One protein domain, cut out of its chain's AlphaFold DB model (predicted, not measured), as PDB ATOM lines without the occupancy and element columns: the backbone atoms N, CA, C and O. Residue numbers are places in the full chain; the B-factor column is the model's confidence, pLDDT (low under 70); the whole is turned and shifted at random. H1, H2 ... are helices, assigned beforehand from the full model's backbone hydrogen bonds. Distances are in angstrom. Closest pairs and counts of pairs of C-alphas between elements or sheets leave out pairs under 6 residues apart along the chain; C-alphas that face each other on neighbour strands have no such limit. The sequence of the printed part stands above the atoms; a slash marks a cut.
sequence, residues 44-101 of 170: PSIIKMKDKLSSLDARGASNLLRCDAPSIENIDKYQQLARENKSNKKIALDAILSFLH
ATOM      1  N   PRO A  44     150.504  80.477 103.257       85.06
ATOM      2  CA  PRO A  44     149.191  80.627 103.868       85.06
ATOM      3  C   PRO A  44     149.319  81.145 105.299       85.06
ATOM      4  O   PRO A  44     150.083  80.593 106.085       85.06
ATOM      5  N   SER A  45     148.542  82.174 105.636       89.88
ATOM      6  CA  SER A  45     148.436  82.681 107.001       89.88
ATOM      7  C   SER A  45     146.986  82.937 107.371       89.88
ATOM      8  O   SER A  45     146.242  83.564 106.610       89.88
ATOM      9  N   ILE A  46     146.593  82.489 108.561       93.00
ATOM     10  CA  ILE A  46     145.224  82.590 109.060       93.00
ATOM     11  C   ILE A  46     144.829  84.050 109.299       93.00
ATOM     12  O   ILE A  46     143.676  84.425 109.085       93.00
ATOM     13  N   ILE A  47     145.791  84.907 109.656       92.12
ATOM     14  CA  ILE A  47     145.574  86.350 109.830       92.12
ATOM     15  C   ILE A  47     145.189  87.003 108.494       92.12
ATOM     16  O   ILE A  47     144.347  87.905 108.464       92.12
ATOM     17  N   LYS A  48     145.754  86.522 107.377       89.25
ATOM     18  CA  LYS A  48     145.472  87.027 106.022       89.25
ATOM     19  C   LYS A  48     144.159  86.476 105.432       89.25
ATOM     20  O   LYS A  48     143.665  87.019 104.445       89.25
ATOM     21  N   MET A  49     143.552  85.443 106.027       85.88
ATOM     22  CA  MET A  49     142.313  84.802 105.548       85.88
ATOM     23  C   MET A  49     141.039  85.548 105.980       85.88
ATOM     24  O   MET A  49     140.196  85.011 106.701       85.88
ATOM     25  N   LYS A  50     140.867  86.792 105.523       78.25
ATOM     26  CA  LYS A  50     139.620  87.546 105.744       78.25
ATOM     27  C   LYS A  50     138.440  86.856 105.051       78.25
ATOM     28  O   LYS A  50     138.556  86.481 103.888       78.25
ATOM     29  N   ASP A  51     137.346  86.659 105.790       79.69
ATOM     30  CA  ASP A  51     136.045  86.139 105.325       79.69
ATOM     31  C   ASP A  51     136.063  84.754 104.647       79.69
ATOM     32  O   ASP A  51     135.092  84.343 104.016       79.69
ATOM     33  N   LYS A  52     137.162  84.001 104.795       85.69
ATOM     34  CA  LYS A  52     137.353  82.672 104.183       85.69
ATOM     35  C   LYS A  52     137.389  81.522 105.189       85.69
ATOM     36  O   LYS A  52     137.452  80.365 104.787       85.69
ATOM     37  N   LEU A  53     137.352  81.806 106.493       90.56
ATOM     38  CA  LEU A  53     137.468  80.767 107.525       90.56
ATOM     39  C   LEU A  53     136.284  79.794 107.498       90.56
ATOM     40  O   LEU A  53     136.481  78.586 107.624       90.56
ATOM     41  N   SER A  54     135.067  80.300 107.283       90.81
ATOM     42  CA  SER A  54     133.836  79.500 107.240       90.81
ATOM     43  C   SER A  54     133.785  78.504 106.074       90.81
ATOM     44  O   SER A  54     133.196  77.435 106.221       90.81
ATOM     45  N   SER A  55     134.422  78.822 104.944       90.62
ATOM     46  CA  SER A  55     134.450  77.998 103.726       90.62
ATOM     47  C   SER A  55     135.720  77.161 103.563       90.62
ATOM     48  O   SER A  55     135.828  76.396 102.606       90.62
ATOM     49  N   LEU A  56     136.678  77.278 104.490       91.25
ATOM     50  CA  LEU A  56     137.909  76.494 104.474       91.25
ATOM     51  C   LEU A  56     137.587  74.995 104.580       91.25
ATOM     52  O   LEU A  56     136.855  74.572 105.474       91.25
ATOM     53  N   ASP A  57     138.135  74.175 103.691       91.69
ATOM     54  CA  ASP A  57     137.965  72.723 103.741       91.69
ATOM     55  C   ASP A  57     138.975  72.068 104.704       91.69
ATOM     56  O   ASP A  57     139.876  72.716 105.242       91.69
ATOM     57  N   ALA A  58     138.820  70.768 104.968       89.88
ATOM     58  CA  ALA A  58     139.678  70.057 105.921       89.88
ATOM     59  C   ALA A  58     141.146  69.979 105.473       89.88
ATOM     60  O   ALA A  58     142.059  70.076 106.297       89.88
ATOM     61  N   ARG A  59     141.389  69.843 104.162       89.06
ATOM     62  CA  ARG A  59     142.748  69.835 103.599       89.06
ATOM     63  C   ARG A  59     143.397  71.207 103.747       89.06
ATOM     64  O   ARG A  59     144.523  71.295 104.224       89.06
ATOM     65  N   GLY A  60     142.672  72.273 103.417       89.31
ATOM     66  CA  GLY A  60     143.088  73.655 103.613       89.31
ATOM     67  C   GLY A  60     143.419  73.972 105.063       89.31
ATOM     68  O   GLY A  60     144.476  74.542 105.311       89.31
ATOM     69  N   ALA A  61     142.591  73.546 106.019       91.00
ATOM     70  CA  ALA A  61     142.867  73.734 107.444       91.00
ATOM     71  C   ALA A  61     144.119  72.976 107.915       91.00
ATOM     72  O   ALA A  61     144.936  73.537 108.641       91.00
ATOM     73  N   SER A  62     144.309  71.730 107.474       88.94
ATOM     74  CA  SER A  62     145.514  70.950 107.796       88.94
ATOM     75  C   SER A  62     146.782  71.588 107.217       88.94
ATOM     76  O   SER A  62     147.784  71.746 107.914       88.94
ATOM     77  N   ASN A  63     146.729  72.026 105.958       88.12
ATOM     78  CA  ASN A  63     147.847  72.707 105.307       88.12
ATOM     79  C   ASN A  63     148.144  74.054 105.969       88.12
ATOM     80  O   ASN A  63     149.306  74.379 106.192       88.12
ATOM     81  N   LEU A  64     147.107  74.800 106.355       90.62
ATOM     82  CA  LEU A  64     147.247  76.031 107.119       90.62
ATOM     83  C   LEU A  64     147.958  75.790 108.452       90.62
ATOM     84  O   LEU A  64     148.890  76.516 108.753       90.62
ATOM     85  N   LEU A  65     147.591  74.756 109.211       91.62
ATOM     86  CA  LEU A  65     148.241  74.446 110.491       91.62
ATOM     87  C   LEU A  65     149.722  74.085 110.356       91.62
ATOM     88  O   LEU A  65     150.509  74.395 111.244       91.62
ATOM     89  N   ARG A  66     150.115  73.442 109.252       87.94
ATOM     90  CA  ARG A  66     151.532  73.174 108.944       87.94
ATOM     91  C   ARG A  66     152.289  74.453 108.595       87.94
ATOM     92  O   ARG A  66     153.486  74.548 108.838       87.94
ATOM     93  N   CYS A  67     151.582  75.415 108.013       88.31
ATOM     94  CA  CYS A  67     152.138  76.661 107.521       88.31
ATOM     95  C   CYS A  67     152.180  77.785 108.544       88.31
ATOM     96  O   CYS A  67     153.136  78.545 108.587       88.31
ATOM     97  N   ASP A  68     151.155  77.925 109.355       92.75
ATOM     98  CA  ASP A  68     150.959  79.053 110.254       92.75
ATOM     99  C   ASP A  68     150.464  78.495 111.578       92.75
ATOM    100  O   ASP A  68     149.335  78.753 111.984       92.75
ATOM    101  N   ALA A  69     151.264  77.622 112.196       93.94
ATOM    102  CA  ALA A  69     150.907  76.959 113.445       93.94
ATOM    103  C   ALA A  69     150.465  77.981 114.515       93.94
ATOM    104  O   ALA A  69     150.898  79.137 114.476       93.94
ATOM    105  N   PRO A  70     149.609  77.588 115.477       96.94
ATOM    106  CA  PRO A  70     149.129  78.529 116.476       96.94
ATOM    107  C   PRO A  70     150.271  79.190 117.266       96.94
ATOM    108  O   PRO A  70     151.168  78.514 117.771       96.94
ATOM    109  N   SER A  71     150.207  80.511 117.383       96.25
ATOM    110  CA  SER A  71     151.174  81.391 118.033       96.25
ATOM    111  C   SER A  71     150.451  82.498 118.805       96.25
ATOM    112  O   SER A  71     149.235  82.662 118.689       96.25
ATOM    113  N   ILE A  72     151.190  83.293 119.582       95.56
ATOM    114  CA  ILE A  72     150.629  84.411 120.359       95.56
ATOM    115  C   ILE A  72     149.888  85.410 119.447       95.56
ATOM    116  O   ILE A  72     148.851  85.952 119.826       95.56
ATOM    117  N   GLU A  73     150.373  85.597 118.222       94.81
ATOM    118  CA  GLU A  73     149.858  86.562 117.250       94.81
ATOM    119  C   GLU A  73     148.582  86.086 116.542       94.81
ATOM    120  O   GLU A  73     147.769  86.910 116.118       94.81
ATOM    121  N   ASN A  74     148.400  84.771 116.376       96.12
ATOM    122  CA  ASN A  74     147.350  84.208 115.520       96.12
ATOM    123  C   ASN A  74     146.311  83.342 116.269       96.12
ATOM    124  O   ASN A  74     145.301  82.947 115.678       96.12
ATOM    125  N   ILE A  75     146.499  83.063 117.565       97.31
ATOM    126  CA  ILE A  75     145.658  82.118 118.320       97.31
ATOM    127  C   ILE A  75     144.171  82.513 118.358       97.31
ATOM    128  O   ILE A  75     143.289  81.659 118.230       97.31
ATOM    129  N   ASP A  76     143.869  83.813 118.435       95.44
ATOM    130  CA  ASP A  76     142.493  84.324 118.406       95.44
ATOM    131  C   ASP A  76     141.792  83.990 117.075       95.44
ATOM    132  O   ASP A  76     140.589  83.706 117.048       95.44
ATOM    133  N   LYS A  77     142.545  83.946 115.966       95.62
ATOM    134  CA  LYS A  77     142.029  83.559 114.644       95.62
ATOM    135  C   LYS A  77     141.753  82.066 114.543       95.62
ATOM    136  O   LYS A  77     140.754  81.682 113.935       95.62
ATOM    137  N   TYR A  78     142.554  81.225 115.187       97.19
ATOM    138  CA  TYR A  78     142.243  79.799 115.297       97.19
ATOM    139  C   TYR A  78     140.965  79.557 116.093       97.19
ATOM    140  O   TYR A  78     140.137  78.724 115.718       97.19
ATOM    141  N   GLN A  79     140.738  80.337 117.149       96.69
ATOM    142  CA  GLN A  79     139.468  80.259 117.851       96.69
ATOM    143  C   GLN A  79     138.293  80.774 117.006       96.69
ATOM    144  O   GLN A  79     137.201  80.205 117.071       96.69
ATOM    145  N   GLN A  80     138.496  81.812 116.191       95.38
ATOM    146  CA  GLN A  80     137.503  82.257 115.211       95.38
ATOM    147  C   GLN A  80     137.163  81.131 114.217       95.38
ATOM    148  O   GLN A  80     135.984  80.830 114.026       95.38
ATOM    149  N   LEU A  81     138.168  80.427 113.681       96.06
ATOM    150  CA  LEU A  81     137.973  79.258 112.815       96.06
ATOM    151  C   LEU A  81     137.118  78.181 113.499       96.06
ATOM    152  O   LEU A  81     136.173  77.675 112.897       96.06
ATOM    153  N   ALA A  82     137.386  77.875 114.773       96.44
ATOM    154  CA  ALA A  82     136.604  76.900 115.534       96.44
ATOM    155  C   ALA A  82     135.126  77.300 115.723       96.44
ATOM    156  O   ALA A  82     134.259  76.434 115.889       96.44
ATOM    157  N   ARG A  83     134.829  78.605 115.732       94.44
ATOM    158  CA  ARG A  83     133.468  79.149 115.863       94.44
ATOM    159  C   ARG A  83     132.723  79.149 114.530       94.44
ATOM    160  O   ARG A  83     131.550  78.789 114.499       94.44
ATOM    161  N   GLU A  84     133.394  79.545 113.456       95.31
ATOM    162  CA  GLU A  84     132.774  79.793 112.149       95.31
ATOM    163  C   GLU A  84     132.705  78.549 111.261       95.31
ATOM    164  O   GLU A  84     131.801  78.434 110.433       95.31
ATOM    165  N   ASN A  85     133.619  77.594 111.439       96.31
ATOM    166  CA  ASN A  85     133.728  76.417 110.586       96.31
ATOM    167  C   ASN A  85     133.467  75.133 111.377       96.31
ATOM    168  O   ASN A  85     134.349  74.585 112.039       96.31
ATOM    169  N   LYS A  86     132.236  74.619 111.287       95.12
ATOM    170  CA  LYS A  86     131.826  73.400 112.004       95.12
ATOM    171  C   LYS A  86     132.647  72.173 111.599       95.12
ATOM    172  O   LYS A  86     132.985  71.376 112.470       95.12
ATOM    173  N   SER A  87     132.990  72.046 110.316       95.38
ATOM    174  CA  SER A  87     133.750  70.910 109.779       95.38
ATOM    175  C   SER A  87     135.180  70.874 110.319       95.38
ATOM    176  O   SER A  87     135.686  69.809 110.656       95.38
ATOM    177  N   ASN A  88     135.803  72.045 110.481       96.31
ATOM    178  CA  ASN A  88     137.173  72.181 110.982       96.31
ATOM    179  C   ASN A  88     137.263  72.516 112.472       96.31
ATOM    180  O   ASN A  88     138.363  72.687 112.997       96.31
ATOM    181  N   LYS A  89     136.130  72.577 113.179       96.62
ATOM    182  CA  LYS A  89     136.088  72.946 114.596       96.62
ATOM    183  C   LYS A  89     137.019  72.093 115.446       96.62
ATOM    184  O   LYS A  89     137.763  72.636 116.255       96.62
ATOM    185  N   LYS A  90     136.990  70.771 115.261       96.00
ATOM    186  CA  LYS A  90     137.841  69.851 116.023       96.00
ATOM    187  C   LYS A  90     139.325  70.110 115.752       96.00
ATOM    188  O   LYS A  90     140.079  70.289 116.693       96.00
ATOM    189  N   ILE A  91     139.703  70.229 114.478       95.50
ATOM    190  CA  ILE A  91     141.081  70.509 114.048       95.50
ATOM    191  C   ILE A  91     141.604  71.801 114.693       95.50
ATOM    192  O   ILE A  91     142.710  71.829 115.226       95.50
ATOM    193  N   ALA A  92     140.791  72.860 114.690       96.81
ATOM    194  CA  ALA A  92     141.156  74.131 115.303       96.81
ATOM    195  C   ALA A  92     141.285  74.027 116.833       96.81
ATOM    196  O   ALA A  92     142.257  74.522 117.395       96.81
ATOM    197  N   LEU A  93     140.343  73.363 117.513       97.88
ATOM    198  CA  LEU A  93     140.403  73.181 118.967       97.88
ATOM    199  C   LEU A  93     141.594  72.316 119.399       97.88
ATOM    200  O   LEU A  93     142.264  72.676 120.361       97.88
ATOM    201  N   ASP A  94     141.902  71.236 118.680       97.50
ATOM    202  CA  ASP A  94     143.048  70.365 118.973       97.50
ATOM    203  C   ASP A  94     144.379  71.133 118.824       97.50
ATOM    204  O   ASP A  94     145.295  70.990 119.641       97.50
ATOM    205  N   ALA A  95     144.471  72.012 117.821       97.31
ATOM    206  CA  ALA A  95     145.627  72.879 117.614       97.31
ATOM    207  C   ALA A  95     145.780  73.924 118.734       97.31
ATOM    208  O   ALA A  95     146.875  74.101 119.268       97.31
ATOM    209  N   ILE A  96     144.680  74.570 119.139       98.31
ATOM    210  CA  ILE A  96     144.668  75.509 120.272       98.31
ATOM    211  C   ILE A  96     145.078  74.789 121.561       98.31
ATOM    212  O   ILE A  96     145.899  75.303 122.315       98.31
ATOM    213  N   LEU A  97     144.537  73.596 121.817       98.12
ATOM    214  CA  LEU A  97     144.861  72.811 123.007       98.12
ATOM    215  C   LEU A  97     146.356  72.474 123.054       98.12
ATOM    216  O   LEU A  97     146.997  72.660 124.087       98.12
ATOM    217  N   SER A  98     146.922  72.049 121.922       97.38
ATOM    218  CA  SER A  98     148.355  71.758 121.792       97.38
ATOM    219  C   SER A  98     149.220  72.989 122.088       97.38
ATOM    220  O   SER A  98     150.209  72.886 122.813       97.38
ATOM    221  N   PHE A  99     148.818  74.163 121.596       97.69
ATOM    222  CA  PHE A  99     149.472  75.436 121.909       97.69
ATOM    223  C   PHE A  99     149.391  75.795 123.399       97.69
ATOM    224  O   PHE A  99     150.383  76.207 123.995       97.69
ATOM    225  N   LEU A 100     148.239  75.604 124.044       97.69
ATOM    226  CA  LEU A 100     148.101  75.888 125.475       97.69
ATOM    227  C   LEU A 100     148.906  74.921 126.349       97.69
ATOM    228  O   LEU A 100     149.445  75.332 127.377       97.69
ATOM    229  N   HIS A 101     149.031  73.656 125.945       95.69
ATOM    230  CA  HIS A 101     149.869  72.680 126.644       95.69
ATOM    231  C   HIS A 101     151.368  72.983 126.527       95.69
ATOM    232  O   HIS A 101     152.112  72.673 127.455       95.69
TER     233      HIS A 101
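AT A GLANCE: This is residues 44 to 101 of the 170 residues of an uncharacterized protein of Salmonella enterica (UniProt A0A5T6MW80). Three helices stand in a triangle: H3 and H2 fold back as a hairpin, H1 runs nearly alongside at a distance, and the winding stretch 44 to 57 covers the open side between H1 and H2. The printed part has 58 residues with three named helices in the order H1, H2, H3, no named strand, and is all helix. It is compact, with a radius of gyration of the C-alphas of 9.8 A and spans of 28 by 21 by 17 A.

HOW THE PARTS SIT: Start at H3, residues 89 to 101. It touches H2, residues 75 to 84, in a helical hairpin, opposite ways at a shallow tilt of 24 degrees; the closest C-alphas, of Ala 82 and Lys 89, are 4.1 A apart. With residues 91 to 95 alone, H3 only just touches H1, residues 58 to 67, with 3 pairs of C-alphas within 8 A; the closest, of Ala 61 and Ile 91, are 7.6 A apart. H1 and H3 run the same way at a shallow tilt of 25 degrees. H1 and H2 are apart. In H1, H2 and H3 every O i to N i+4 pair is within hydrogen-bond range.

IN THESE COORDINATES: Find C-alpha 89 at (136.088, 72.946, 114.596); from there H3 runs 18.3 A to C-alpha 101 at (149.869, 72.680, 126.644). H2 measures 14.5 A and H1 14.2 A.

THE WHOLE: The C-alphas farthest apart, of Asp 51 and His 101, are 28.8 A apart. The printed part has no cut; the link H2 to H3 is tight, H1 to H2 short. No printed residue is under 70 in pLDDT.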